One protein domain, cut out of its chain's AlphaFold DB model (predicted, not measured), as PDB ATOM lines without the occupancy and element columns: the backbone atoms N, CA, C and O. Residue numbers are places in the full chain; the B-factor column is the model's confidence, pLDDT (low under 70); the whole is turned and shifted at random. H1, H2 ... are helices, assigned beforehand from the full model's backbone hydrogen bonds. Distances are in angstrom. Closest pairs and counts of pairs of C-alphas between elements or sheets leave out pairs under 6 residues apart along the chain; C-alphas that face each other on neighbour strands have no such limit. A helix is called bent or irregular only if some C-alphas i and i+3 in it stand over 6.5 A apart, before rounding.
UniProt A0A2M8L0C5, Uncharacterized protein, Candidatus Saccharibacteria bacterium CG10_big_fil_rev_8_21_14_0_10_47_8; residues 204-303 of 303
ATOM      1  N   LYS A 204      37.663  37.613 -76.225       46.91
ATOM      2  CA  LYS A 204      36.359  37.865 -75.584       46.91
ATOM      3  C   LYS A 204      35.465  36.621 -75.497       46.91
ATOM      4  O   LYS A 204      34.623  36.563 -74.611       46.91
ATOM      5  N   ALA A 205      35.682  35.626 -76.361       51.72
ATOM      6  CA  ALA A 205      34.955  34.353 -76.323       51.72
ATOM      7  C   ALA A 205      35.609  33.316 -75.389       51.72
ATOM      8  O   ALA A 205      34.925  32.464 -74.829       51.72
ATOM      9  N   VAL A 206      36.926  33.412 -75.168       48.34
ATOM     10  CA  VAL A 206      37.682  32.413 -74.390       48.34
ATOM     11  C   VAL A 206      37.584  32.658 -72.881       48.34
ATOM     12  O   VAL A 206      37.480  31.707 -72.114       48.34
ATOM     13  N   ALA A 207      37.548  33.917 -72.433       52.94
ATOM     14  CA  ALA A 207      37.450  34.247 -71.008       52.94
ATOM     15  C   ALA A 207      36.219  33.640 -70.287       52.94
ATOM     16  O   ALA A 207      36.414  33.029 -69.233       52.94
ATOM     17  N   PRO A 208      34.978  33.725 -70.819       63.91
ATOM     18  CA  PRO A 208      33.824  33.115 -70.157       63.91
ATOM     19  C   PRO A 208      33.855  31.581 -70.213       63.91
ATOM     20  O   PRO A 208      33.429  30.928 -69.262       63.91
ATOM     21  N   ALA A 209      34.400  30.993 -71.285       62.44
ATOM     22  CA  ALA A 209      34.532  29.543 -71.419       62.44
ATOM     23  C   ALA A 209      35.544  28.968 -70.415       62.44
ATOM     24  O   ALA A 209      35.251  27.977 -69.749       62.44
ATOM     25  N   VAL A 210      36.692  29.630 -70.236       66.31
ATOM     26  CA  VAL A 210      37.704  29.234 -69.246       66.31
ATOM     27  C   VAL A 210      37.163  29.392 -67.828       66.31
ATOM     28  O   VAL A 210      37.321  28.479 -67.030       66.31
ATOM     29  N   GLN A 211      36.457  30.486 -67.524       68.94
ATOM     30  CA  GLN A 211      35.881  30.696 -66.193       68.94
ATOM     31  C   GLN A 211      34.801  29.652 -65.855       68.94
ATOM     32  O   GLN A 211      34.753  29.144 -64.731       68.94
ATOM     33  N   LYS A 212      33.977  29.270 -66.841       72.25
ATOM     34  CA  LYS A 212      32.971  28.206 -66.700       72.25
ATOM     35  C   LYS A 212      33.619  26.826 -66.539       72.25
ATOM     36  O   LYS A 212      33.184  26.056 -65.686       72.25
ATOM     37  N   ALA A 213      34.684  26.538 -67.289       68.75
ATOM     38  CA  ALA A 213      35.439  25.293 -67.171       68.75
ATOM     39  C   ALA A 213      36.146  25.176 -65.812       68.75
ATOM     40  O   ALA A 213      36.039  24.143 -65.156       68.75
ATOM     41  N   THR A 214      36.790  26.246 -65.331       68.62
ATOM     42  CA  THR A 214      37.434  26.245 -64.009       68.62
ATOM     43  C   THR A 214      36.425  26.045 -62.883       68.62
ATOM     44  O   THR A 214      36.696  25.263 -61.981       68.62
ATOM     45  N   GLY A 215      35.244  26.672 -62.966       74.81
ATOM     46  CA  GLY A 215      34.189  26.496 -61.964       74.81
ATOM     47  C   GLY A 215      33.621  25.072 -61.924       74.81
ATOM     48  O   GLY A 215      33.364  24.533 -60.848       74.81
ATOM     49  N   ALA A 216      33.467  24.435 -63.089       74.75
ATOM     50  CA  ALA A 216      33.005  23.051 -63.175       74.75
ATOM     51  C   ALA A 216      34.030  22.065 -62.589       74.75
ATOM     52  O   ALA A 216      33.654  21.159 -61.846       74.75
ATOM     53  N   ILE A 217      35.322  22.276 -62.867       76.62
ATOM     54  CA  ILE A 217      36.411  21.443 -62.336       76.62
ATOM     55  C   ILE A 217      36.493  21.574 -60.812       76.62
ATOM     56  O   ILE A 217      36.558  20.557 -60.125       76.62
ATOM     57  N   THR A 218      36.426  22.791 -60.263       74.75
ATOM     58  CA  THR A 218      36.472  22.993 -58.804       74.75
ATOM     59  C   THR A 218      35.270  22.369 -58.103       74.75
ATOM     60  O   THR A 218      35.440  21.708 -57.082       74.75
ATOM     61  N   ALA A 219      34.066  22.500 -58.672       75.12
ATOM     62  CA  ALA A 219      32.864  21.887 -58.109       75.12
ATOM     63  C   ALA A 219      32.920  20.350 -58.153       75.12
ATOM     64  O   ALA A 219      32.527  19.685 -57.194       75.12
ATOM     65  N   GLY A 220      33.434  19.776 -59.247       82.62
ATOM     66  CA  GLY A 220      33.645  18.333 -59.372       82.62
ATOM     67  C   GLY A 220      34.659  17.806 -58.357       82.62
ATOM     68  O   GLY A 220      34.381  16.830 -57.660       82.62
ATOM     69  N   LEU A 221      35.794  18.497 -58.211       78.94
ATOM     70  CA  LEU A 221      36.840  18.131 -57.258       78.94
ATOM     71  C   LEU A 221      36.325  18.173 -55.812       78.94
ATOM     72  O   LEU A 221      36.617  17.267 -55.037       78.94
ATOM     73  N   GLN A 222      35.514  19.177 -55.469       78.31
ATOM     74  CA  GLN A 222      34.928  19.324 -54.136       78.31
ATOM     75  C   GLN A 222      33.937  18.195 -53.810       78.31
ATOM     76  O   GLN A 222      33.966  17.652 -52.707       78.31
ATOM     77  N   ARG A 223      33.102  17.782 -54.775       81.62
ATOM     78  CA  ARG A 223      32.203  16.622 -54.614       81.62
ATOM     79  C   ARG A 223      32.977  15.321 -54.426       81.62
ATOM     80  O   ARG A 223      32.624  14.520 -53.563       81.62
ATOM     81  N   LEU A 224      34.038  15.128 -55.207       82.75
ATOM     82  CA  LEU A 224      34.894  13.947 -55.118       82.75
ATOM     83  C   LEU A 224      35.629  13.888 -53.769       82.75
ATOM     84  O   LEU A 224      35.667  12.836 -53.139       82.75
ATOM     85  N   TRP A 225      36.116  15.028 -53.275       80.44
ATOM     86  CA  TRP A 225      36.715  15.142 -51.943       80.44
ATOM     87  C   TRP A 225      35.742  14.771 -50.815       80.44
ATOM     88  O   TRP A 225      36.112  14.027 -49.908       80.44
ATOM     89  N   LEU A 226      34.489  15.233 -50.886       79.12
ATOM     90  CA  LEU A 226      33.453  14.876 -49.909       79.12
ATOM     91  C   LEU A 226      33.123  13.377 -49.936       79.12
ATOM     92  O   LEU A 226      32.982  12.765 -48.878       79.12
ATOM     93  N   ALA A 227      33.046  12.772 -51.126       81.75
ATOM     94  CA  ALA A 227      32.802  11.339 -51.273       81.75
ATOM     95  C   ALA A 227      33.943  10.493 -50.681       81.75
ATOM     96  O   ALA A 227      33.683   9.528 -49.961       81.75
ATOM     97  N   ILE A 228      35.199  10.885 -50.925       83.06
ATOM     98  CA  ILE A 228      36.379  10.226 -50.344       83.06
ATOM     99  C   ILE A 228      36.373  10.348 -48.815       83.06
ATOM    100  O   ILE A 228      36.604   9.354 -48.128       83.06
ATOM    101  N   GLY A 229      36.066  11.532 -48.275       79.69
ATOM    102  CA  GLY A 229      35.962  11.741 -46.828       79.69
ATOM    103  C   GLY A 229      34.902  10.845 -46.176       79.69
ATOM    104  O   GLY A 229      35.162  10.238 -45.138       79.69
ATOM    105  N   LEU A 230      33.737  10.695 -46.816       80.50
ATOM    106  CA  LEU A 230      32.665   9.803 -46.363       80.50
ATOM    107  C   LEU A 230      33.074   8.325 -46.378       80.50
ATOM    108  O   LEU A 230      32.806   7.618 -45.407       80.50
ATOM    109  N   LEU A 231      33.733   7.869 -47.448       83.75
ATOM    110  CA  LEU A 231      34.225   6.492 -47.579       83.75
ATOM    111  C   LEU A 231      35.318   6.164 -46.556       83.75
ATOM    112  O   LEU A 231      35.282   5.106 -45.932       83.75
ATOM    113  N   LEU A 232      36.276   7.071 -46.350       83.25
ATOM    114  CA  LEU A 232      37.327   6.893 -45.346       83.25
ATOM    115  C   LEU A 232      36.750   6.888 -43.928       83.25
ATOM    116  O   LEU A 232      37.146   6.059 -43.108       83.25
ATOM    117  N   GLY A 233      35.787   7.772 -43.650       82.19
ATOM    118  CA  GLY A 233      35.091   7.821 -42.366       82.19
ATOM    119  C   GLY A 233      34.332   6.528 -42.068       82.19
ATOM    120  O   GLY A 233      34.507   5.947 -40.997       82.19
ATOM    121  N   SER A 234      33.533   6.033 -43.019       81.94
ATOM    122  CA  SER A 234      32.764   4.794 -42.837       81.94
ATOM    123  C   SER A 234      33.662   3.559 -42.710       81.94
ATOM    124  O   SER A 234      33.424   2.722 -41.837       81.94
ATOM    125  N   TYR A 235      34.732   3.472 -43.505       86.81
ATOM    126  CA  TYR A 235      35.717   2.392 -43.409       86.81
ATOM    127  C   TYR A 235      36.460   2.397 -42.068       86.81
ATOM    128  O   TYR A 235      36.660   1.344 -41.462       86.81
ATOM    129  N   GLY A 236      36.816   3.580 -41.560       85.56
ATOM    130  CA  GLY A 236      37.407   3.719 -40.233       85.56
ATOM    131  C   GLY A 236      36.480   3.195 -39.134       85.56
ATOM    132  O   GLY A 236      36.911   2.429 -38.274       85.56
ATOM    133  N   VAL A 237      35.199   3.574 -39.169       82.69
ATOM    134  CA  VAL A 237      34.200   3.108 -38.191       82.69
ATOM    135  C   VAL A 237      34.044   1.588 -38.255       82.69
ATOM    136  O   VAL A 237      34.051   0.928 -37.218       82.69
ATOM    137  N   TYR A 238      33.977   1.023 -39.462       86.06
ATOM    138  CA  TYR A 238      33.963  -0.424 -39.667       86.06
ATOM    139  C   TYR A 238      35.185  -1.102 -39.026       86.06
ATOM    140  O   TYR A 238      35.028  -2.050 -38.254       86.06
ATOM    141  N   LEU A 239      36.398  -0.593 -39.266       85.06
ATOM    142  CA  LEU A 239      37.622  -1.124 -38.655       85.06
ATOM    143  C   LEU A 239      37.599  -1.051 -37.125       85.06
ATOM    144  O   LEU A 239      37.990  -2.015 -36.463       85.06
ATOM    145  N   ALA A 240      37.131   0.064 -36.566       84.88
ATOM    146  CA  ALA A 240      37.068   0.254 -35.124       84.88
ATOM    147  C   ALA A 240      36.111  -0.738 -34.448       84.88
ATOM    148  O   ALA A 240      36.444  -1.282 -33.394       84.88
ATOM    149  N   LEU A 241      34.970  -1.020 -35.084       82.62
ATOM    150  CA  LEU A 241      34.003  -2.015 -34.615       82.62
ATOM    151  C   LEU A 241      34.544  -3.435 -34.738       82.62
ATOM    152  O   LEU A 241      34.472  -4.200 -33.785       82.62
ATOM    153  N   THR A 242      35.133  -3.776 -35.886       88.94
ATOM    154  CA  THR A 242      35.640  -5.136 -36.131       88.94
ATOM    155  C   THR A 242      36.810  -5.484 -35.207       88.94
ATOM    156  O   THR A 242      37.015  -6.649 -34.881       88.94
ATOM    157  N   ARG A 243      37.590  -4.485 -34.772       90.69
ATOM    158  CA  ARG A 243      38.726  -4.679 -33.859       90.69
ATOM    159  C   ARG A 243      38.428  -4.354 -32.397       90.69
ATOM    160  O   ARG A 243      39.343  -4.471 -31.590       90.69
ATOM    161  N   SER A 244      37.216  -3.915 -32.054       87.31
ATOM    162  CA  SER A 244      36.826  -3.504 -30.691       87.31
ATOM    163  C   SER A 244      37.806  -2.526 -30.026       87.31
ATOM    164  O   SER A 244      38.061  -2.587 -28.826       87.31
ATOM    165  N   THR A 245      38.395  -1.615 -30.806       89.25
ATOM    166  CA  THR A 245      39.436  -0.695 -30.322       89.25
ATOM    167  C   THR A 245      38.901   0.727 -30.248       89.25
ATOM    168  O   THR A 245      38.823   1.442 -31.246       89.25
ATOM    169  N   ALA A 246      38.563   1.171 -29.034       82.00
ATOM    170  CA  ALA A 246      38.025   2.512 -28.792       82.00
ATOM    171  C   ALA A 246      38.976   3.643 -29.239       82.00
ATOM    172  O   ALA A 246      38.521   4.700 -29.672       82.00
ATOM    173  N   TYR A 247      40.296   3.419 -29.209       84.69
ATOM    174  CA  TYR A 247      41.270   4.425 -29.649       84.69
ATOM    175  C   TYR A 247      41.175   4.733 -31.153       84.69
ATOM    176  O   TYR A 247      41.431   5.868 -31.553       84.69
ATOM    177  N   LEU A 248      40.766   3.769 -31.994       81.50
ATOM    178  CA  LEU A 248      40.587   4.011 -33.430       81.50
ATOM    179  C   LEU A 248      39.449   5.005 -33.678       81.50
ATOM    180  O   LEU A 248      39.609   5.903 -34.501       81.50
ATOM    181  N   LEU A 249      38.348   4.910 -32.924       81.38
ATOM    182  CA  LEU A 249      37.242   5.873 -32.999       81.38
ATOM    183  C   LEU A 249      37.705   7.295 -32.668       81.38
ATOM    184  O   LEU A 249      37.350   8.226 -33.387       81.38
ATOM    185  N   ALA A 250      38.533   7.462 -31.633       84.25
ATOM    186  CA  ALA A 250      39.073   8.770 -31.262       84.25
ATOM    187  C   ALA A 250      39.974   9.362 -32.362       84.25
ATOM    188  O   ALA A 250      39.848  10.542 -32.694       84.25
ATOM    189  N   ILE A 251      40.838   8.544 -32.976       86.00
ATOM    190  CA  ILE A 251      41.711   8.971 -34.085       86.00
ATOM    191  C   ILE A 251      40.882   9.365 -35.310       86.00
ATOM    192  O   ILE A 251      41.131  10.415 -35.903       86.00
ATOM    193  N   ILE A 252      39.881   8.561 -35.677       85.38
ATOM    194  CA  ILE A 252      38.990   8.855 -36.808       85.38
ATOM    195  C   ILE A 252      38.233  10.154 -36.554       85.38
ATOM    196  O   ILE A 252      38.175  11.004 -37.438       85.38
ATOM    197  N   TRP A 253      37.701  10.337 -35.345       84.38
ATOM    198  CA  TRP A 253      36.975  11.542 -34.963       84.38
ATOM    199  C   TRP A 253      37.855  12.799 -35.034       84.38
ATOM    200  O   TRP A 253      37.441  13.812 -35.606       84.38
ATOM    201  N   LEU A 254      39.093  12.730 -34.531       86.75
ATOM    202  CA  LEU A 254      40.067  13.818 -34.653       86.75
ATOM    203  C   LEU A 254      40.414  14.099 -36.119       86.75
ATOM    204  O   LEU A 254      40.415  15.257 -36.534       86.75
ATOM    205  N   GLY A 255      40.644  13.055 -36.918       86.44
ATOM    206  CA  GLY A 255      40.923  13.179 -38.348       86.44
ATOM    207  C   GLY A 255      39.788  13.868 -39.109       86.44
ATOM    208  O   GLY A 255      40.037  14.801 -39.869       86.44
ATOM    209  N   LEU A 256      38.538  13.475 -38.847       84.31
ATOM    210  CA  LEU A 256      37.340  14.080 -39.441       84.31
ATOM    211  C   LEU A 256      37.174  15.546 -39.019       84.31
ATOM    212  O   LEU A 256      36.840  16.393 -39.846       84.31
ATOM    213  N   SER A 257      37.471  15.865 -37.758       84.81
ATOM    214  CA  SER A 257      37.425  17.236 -37.235       84.81
ATOM    215  C   SER A 257      38.462  18.140 -37.910       84.81
ATOM    216  O   SER A 257      38.132  19.246 -38.337       84.81
ATOM    217  N   VAL A 258      39.706  17.667 -38.060       86.06
ATOM    218  CA  VAL A 258      40.776  18.397 -38.767       86.06
ATOM    219  C   VAL A 258      40.437  18.556 -40.248       86.06
ATOM    220  O   VAL A 258      40.589  19.643 -40.802       86.06
ATOM    221  N   PHE A 259      39.923  17.502 -40.882       84.19
ATOM    222  CA  PHE A 259      39.486  17.527 -42.276       84.19
ATOM    223  C   PHE A 259      38.400  18.584 -42.514       84.19
ATOM    224  O   PHE A 259      38.516  19.403 -43.424       84.19
ATOM    225  N   LEU A 260      37.366  18.617 -41.670       82.94
ATOM    226  CA  LEU A 260      36.294  19.608 -41.759       82.94
ATOM    227  C   LEU A 260      36.796  21.022 -41.471       82.94
ATOM    228  O   LEU A 260      36.363  21.972 -42.118       82.94
ATOM    229  N   TRP A 261      37.730  21.171 -40.534       87.06
ATOM    230  CA  TRP A 261      38.345  22.462 -40.249       87.06
ATOM    231  C   TRP A 261      39.114  23.011 -41.455       87.06
ATOM    232  O   TRP A 261      38.966  24.187 -41.785       87.06
ATOM    233  N   LEU A 262      39.860  22.154 -42.161       83.69
ATOM    234  CA  LEU A 262      40.530  22.508 -43.415       83.69
ATOM    235  C   LEU A 262      39.525  22.836 -44.527       83.69
ATOM    236  O   LEU A 262      39.725  23.805 -45.252       83.69
ATOM    237  N   ALA A 263      38.421  22.092 -44.631       80.31
ATOM    238  CA  ALA A 263      37.382  22.353 -45.629       80.31
ATOM    239  C   ALA A 263      36.684  23.714 -45.433       80.31
ATOM    240  O   ALA A 263      36.306  24.361 -46.404       80.31
ATOM    241  N   VAL A 264      36.532  24.166 -44.184       85.50
ATOM    242  CA  VAL A 264      35.922  25.464 -43.829       85.50
ATOM    243  C   VAL A 264      36.965  26.598 -43.790       85.50
ATOM    244  O   VAL A 264      36.635  27.773 -43.601       85.50
ATOM    245  N   TRP A 265      38.249  26.285 -43.984       86.50
ATOM    246  CA  TRP A 265      39.327  27.262 -43.854       86.50
ATOM    247  C   TRP A 265      39.218  28.410 -44.862       86.50
ATOM    248  O   TRP A 265      39.434  29.563 -44.480       86.50
ATOM    249  N   ASP A 266      38.794  28.122 -46.092       81.00
ATOM    250  CA  ASP A 266      38.698  29.112 -47.172       81.00
ATOM    251  C   ASP A 266      37.543  30.112 -47.003       81.00
ATOM    252  O   ASP A 266      37.523  31.148 -47.667       81.00
ATOM    253  N   ASP A 267      36.597  29.858 -46.096       82.00
ATOM    254  CA  ASP A 267      35.417  30.711 -45.962       82.00
ATOM    255  C   ASP A 267      35.733  32.004 -45.187       82.00
ATOM    256  O   ASP A 267      35.851  32.014 -43.958       82.00
ATOM    257  N   GLU A 268      35.933  33.119 -45.889       85.25
ATOM    258  CA  GLU A 268      36.335  34.398 -45.280       85.25
ATOM    259  C   GLU A 268      35.263  35.010 -44.360       85.25
ATOM    260  O   GLU A 268      35.578  35.870 -43.533       85.25
ATOM    261  N   HIS A 269      34.005  34.573 -44.471       89.44
ATOM    262  CA  HIS A 269      32.886  35.156 -43.730       89.44
ATOM    263  C   HIS A 269      32.805  34.693 -42.270       89.44
ATOM    264  O   HIS A 269      32.181  35.361 -41.443       89.44
ATOM    265  N   LEU A 270      33.460  33.581 -41.928       86.38
ATOM    266  CA  LEU A 270      33.421  33.003 -40.588       86.38
ATOM    267  C   LEU A 270      34.632  33.447 -39.760       86.38
ATOM    268  O   LEU A 270      35.789  33.309 -40.169       86.38
ATOM    269  N   LYS A 271      34.389  33.937 -38.541       92.25
ATOM    270  CA  LYS A 271      35.474  34.201 -37.580       92.25
ATOM    271  C   LYS A 271      36.161  32.882 -37.213       92.25
ATOM    272  O   LYS A 271      35.493  31.858 -37.102       92.25
ATOM    273  N   LEU A 272      37.468  32.912 -36.933       89.25
ATOM    274  CA  LEU A 272      38.256  31.725 -36.541       89.25
ATOM    275  C   LEU A 272      37.563  30.875 -35.463       89.25
ATOM    276  O   LEU A 272      37.477  29.660 -35.595       89.25
ATOM    277  N   TRP A 273      36.992  31.525 -34.446       90.38
ATOM    278  CA  TRP A 273      36.282  30.841 -33.365       90.38
ATOM    279  C   TRP A 273      35.017  30.107 -33.843       90.38
ATOM    280  O   TRP A 273      34.732  28.994 -33.410       90.38
ATOM    281  N   GLN A 274      34.280  30.697 -34.789       90.62
ATOM    282  CA  GLN A 274      33.117  30.055 -35.404       90.62
ATOM    283  C   GLN A 274      33.542  28.864 -36.261       90.62
ATOM    284  O   GLN A 274      32.903  27.824 -36.169       90.62
ATOM    285  N   LYS A 275      34.645  28.976 -37.016       87.44
ATOM    286  CA  LYS A 275      35.194  27.866 -37.813       87.44
ATOM    287  C   LYS A 275      35.560  26.669 -36.940       87.44
ATOM    288  O   LYS A 275      35.140  25.557 -37.238       87.44
ATOM    289  N   SER A 276      36.270  26.908 -35.836       88.06
ATOM    290  CA  SER A 276      36.634  25.861 -34.875       88.06
ATOM    291  C   SER A 276      35.411  25.229 -34.211       88.06
ATOM    292  O   SER A 276      35.360  24.011 -34.057       88.06
ATOM    293  N   LYS A 277      34.392  26.024 -33.853       89.19
ATOM    294  CA  LYS A 277      33.146  25.479 -33.299       89.19
ATOM    295  C   LYS A 277      32.415  24.609 -34.322       89.19
ATOM    296  O   LYS A 277      31.949  23.532 -33.972       89.19
ATOM    297  N   LEU A 278      32.336  25.053 -35.576       86.69
ATOM    298  CA  LEU A 278      31.637  24.337 -36.644       86.69
ATOM    299  C   LEU A 278      32.339  23.017 -36.985       86.69
ATOM    300  O   LEU A 278      31.682  21.984 -37.058       86.69
ATOM    301  N   SER A 279      33.671  23.017 -37.096       87.44
ATOM    302  CA  SER A 279      34.438  21.804 -37.401       87.44
ATOM    303  C   SER A 279      34.356  20.742 -36.307       87.44
ATOM    304  O   SER A 279      34.408  19.557 -36.615       87.44
ATOM    305  N   LEU A 280      34.222  21.154 -35.043       86.25
ATOM    306  CA  LEU A 280      34.146  20.241 -33.901       86.25
ATOM    307  C   LEU A 280      32.716  19.742 -33.647       86.25
ATOM    308  O   LEU A 280      32.513  18.616 -33.203       86.25
ATOM    309  N   LEU A 281      31.713  20.570 -33.956       85.94
ATOM    310  CA  LEU A 281      30.301  20.264 -33.725       85.94
ATOM    311  C   LEU A 281      29.699  19.377 -34.824       85.94
ATOM    312  O   LEU A 281      28.818  18.571 -34.538       85.94
ATOM    313  N   VAL A 282      30.191  19.467 -36.064       83.25
ATOM    314  CA  VAL A 282      29.696  18.653 -37.189       83.25
ATOM    315  C   VAL A 282      29.888  17.140 -36.964       83.25
ATOM    316  O   VAL A 282      28.908  16.411 -37.111       83.25
ATOM    317  N   PRO A 283      31.063  16.627 -36.546       79.69
ATOM    318  CA  PRO A 283      31.232  15.207 -36.227       79.69
ATOM    319  C   PRO A 283      30.310  14.725 -35.103       79.69
ATOM    320  O   PRO A 283      29.788  13.615 -35.168       79.69
ATOM    321  N   VAL A 284      30.078  15.567 -34.090       83.75
ATOM    322  CA  VAL A 284      29.172  15.257 -32.970       83.75
ATOM    323  C   VAL A 284      27.727  15.158 -33.458       83.75
ATOM    324  O   VAL A 284      27.038  14.199 -33.123       83.75
ATOM    325  N   MET A 285      27.287  16.090 -34.308       79.94
ATOM    326  CA  MET A 285      25.951  16.072 -34.918       79.94
ATOM    327  C   MET A 285      25.742  14.888 -35.871       79.94
ATOM    328  O   MET A 285      24.634  14.372 -35.978       79.94
ATOM    329  N   LEU A 286      26.796  14.440 -36.559       77.06
ATOM    330  CA  LEU A 286      26.744  13.268 -37.436       77.06
ATOM    331  C   LEU A 286      26.794  11.944 -36.659       77.06
ATOM    332  O   LEU A 286      26.333  10.926 -37.172       77.06
ATOM    333  N   GLY A 287      27.313  11.941 -35.428       79.00
ATOM    334  CA  GLY A 287      27.439  10.753 -34.578       79.00
ATOM    335  C   GLY A 287      26.148   9.926 -34.457       79.00
ATOM    336  O   GLY A 287      26.188   8.729 -34.747       79.00
ATOM    337  N   PRO A 288      24.991  10.529 -34.118       78.94
ATOM    338  CA  PRO A 288      23.710   9.827 -34.063       78.94
ATOM    339  C   PRO A 288      23.287   9.192 -35.393       78.94
ATOM    340  O   PRO A 288      22.726   8.099 -35.393       78.94
ATOM    341  N   LEU A 289      23.580   9.833 -36.531       73.81
ATOM    342  CA  LEU A 289      23.268   9.280 -37.855       73.81
ATOM    343  C   LEU A 289      24.129   8.052 -38.161       73.81
ATOM    344  O   LEU A 289      23.613   7.055 -38.667       73.81
ATOM    345  N   TYR A 290      25.416   8.084 -37.801       72.75
ATOM    346  CA  TYR A 290      26.290   6.915 -37.904       72.75
ATOM    347  C   TYR A 290      25.844   5.784 -36.973       72.75
ATOM    348  O   TYR A 290      25.814   4.629 -37.394       72.75
ATOM    349  N   LEU A 291      25.438   6.103 -35.740       77.00
ATOM    350  CA  LEU A 291      24.911   5.122 -34.791       77.00
ATOM    351  C   LEU A 291      23.623   4.469 -35.316       77.00
ATOM    352  O   LEU A 291      23.489   3.250 -35.283       77.00
ATOM    353  N   ALA A 292      22.698   5.262 -35.860       75.00
ATOM    354  CA  ALA A 292      21.466   4.760 -36.460       75.00
ATOM    355  C   ALA A 292      21.738   3.877 -37.692       75.00
ATOM    356  O   ALA A 292      21.102   2.834 -37.859       75.00
ATOM    357  N   ALA A 293      22.702   4.257 -38.538       71.00
ATOM    358  CA  ALA A 293      23.128   3.447 -39.677       71.00
ATOM    359  C   ALA A 293      23.740   2.109 -39.231       71.00
ATOM    360  O   ALA A 293      23.460   1.075 -39.834       71.00
ATOM    361  N   LEU A 294      24.518   2.116 -38.145       70.94
ATOM    362  CA  LEU A 294      25.085   0.910 -37.546       70.94
ATOM    363  C   LEU A 294      24.023  -0.010 -36.956       70.94
ATOM    364  O   LEU A 294      24.046  -1.205 -37.236       70.94
ATOM    365  N   LEU A 295      23.072   0.536 -36.194       77.69
ATOM    366  CA  LEU A 295      21.957  -0.239 -35.649       77.69
ATOM    367  C   LEU A 295      21.172  -0.921 -36.770       77.69
ATOM    368  O   LEU A 295      20.916  -2.116 -36.680       77.69
ATOM    369  N   ARG A 296      20.894  -0.207 -37.871       76.31
ATOM    370  CA  ARG A 296      20.266  -0.803 -39.060       76.31
ATOM    371  C   ARG A 296      21.073  -1.974 -39.609       76.31
ATOM    372  O   ARG A 296      20.495  -3.021 -39.868       76.31
ATOM    373  N   LEU A 297      22.389  -1.817 -39.739       70.88
ATOM    374  CA  LEU A 297      23.290  -2.853 -40.253       70.88
ATOM    375  C   LEU A 297      23.310  -4.112 -39.371       70.88
ATOM    376  O   LEU A 297      23.369  -5.219 -39.897       70.88
ATOM    377  N   VAL A 298      23.214  -3.949 -38.048       77.81
ATOM    378  CA  VAL A 298      23.142  -5.061 -37.083       77.81
ATOM    379  C   VAL A 298      21.771  -5.741 -37.099       77.81
ATOM    380  O   VAL A 298      21.691  -6.956 -36.960       77.81
ATOM    381  N   THR A 299      20.691  -4.979 -37.292       83.31
ATOM    382  CA  THR A 299      19.319  -5.518 -37.307       83.31
ATOM    383  C   THR A 299      18.939  -6.249 -38.594       83.31
ATOM    384  O   THR A 299      17.869  -6.850 -38.632       83.31
ATOM    385  N   ILE A 300      19.766  -6.216 -39.647       83.94
ATOM    386  CA  ILE A 300      19.498  -6.986 -40.868       83.94
ATOM    387  C   ILE A 300      19.638  -8.477 -40.521       83.94
ATOM    388  O   ILE A 300      20.746  -8.916 -40.199       83.94
ATOM    389  N   PRO A 301      18.545  -9.267 -40.567       72.38
ATOM    390  CA  PRO A 301      18.607 -10.682 -40.244       72.38
ATOM    391  C   PRO A 301      19.532 -11.369 -41.246       72.38
ATOM    392  O   PRO A 301      19.313 -11.303 -42.458       72.38
ATOM    393  N   ARG A 302      20.590 -12.008 -40.736       65.25
ATOM    394  CA  ARG A 302      21.448 -12.880 -41.539       65.25
ATOM    395  C   ARG A 302      20.599 -14.070 -41.978       65.25
ATOM    396  O   ARG A 302      20.229 -14.886 -41.140       65.25
ATOM    397  N   LYS A 303      20.233 -14.095 -43.259       61.06
ATOM    398  CA  LYS A 303      19.756 -15.309 -43.922       61.06
ATOM    399  C   LYS A 303      20.934 -16.213 -44.241       61.06
ATOM    400  O   LYS A 303      22.017 -15.654 -44.532       61.06
TER     401      LYS A 303
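This is residues 204 to 303 of the 303 residues of an uncharacterized protein of Candidatus Saccharibacteria bacterium CG10_big_fil_rev_8_21_14_0_10_47_8 (UniProt A0A2M8L0C5). A long helix, H1, and a shorter one, H2, fold back on each other as a helical hairpin, and a third helix, H3, crosses one side of that hairpin slantwise, packing on H2 with its first arm and passing near H1 with its second. Residues 204 to 221 of H1 stick out well beyond the rest, and residues 295 to 303 stand free as well. The printed part has 100 residues with three named helices, H1, H2 and H3 in chain order, and no named strand; the class is all helix. The whole is loose, with a radius of gyration of the C-alphas of 18.3 A, and flat, spanning 63 by 40 by 19 A.

H1, residues 204 to 242, touches H2, residues 246 to 263, with residues 229 to 240 alone. Their closest C-alphas, those of Ala 240 and Leu 248, are 5.4 A apart. They form a hairpin at a shallow tilt of 12 degrees, opposite ways. H3, residues 272 to 299, was assigned as one helix by its hydrogen bonds but is bent: C-alphas 285 and 288 are 6.7 A apart. Its arms, H3a, residues 272 to 285, and H3b, residues 288 to 299, stand at a shallow tilt of 18 degrees. Residues 253 to 261 of H2 touch H3a in a second hairpin, at a steep tilt of 43 degrees, opposite ways; the closest C-alphas, those of Trp 261 and Ser 279, are 4.9 A apart. H1 and H3b are near each other, with 6 pairs of C-alphas within 10 A, while H1 and H3a are apart. Every O i to N i+4 pair is within hydrogen-bond range in H2 and H3b; in H1 33 of 35 are, in H3a 8 of 10.

H1 begins at C-alpha 204, (36.359, 37.865, -75.584), and is 58.4 A long. H2 is 26.0 A long, H3a 20.0 A and H3b 16.3 A, ending at C-alpha 299, (19.319, -5.518, -37.307).

The C-alphas farthest apart, those of Lys 204 and Lys 303, are 64.1 A apart. The printed part has no cut; the link from H1 to H2 is tight and that from H2 to H3a short. The mean pLDDT of the printed part is 79.7, with residues 204 to 211, 213 to 214 and 302 to 303 under 70.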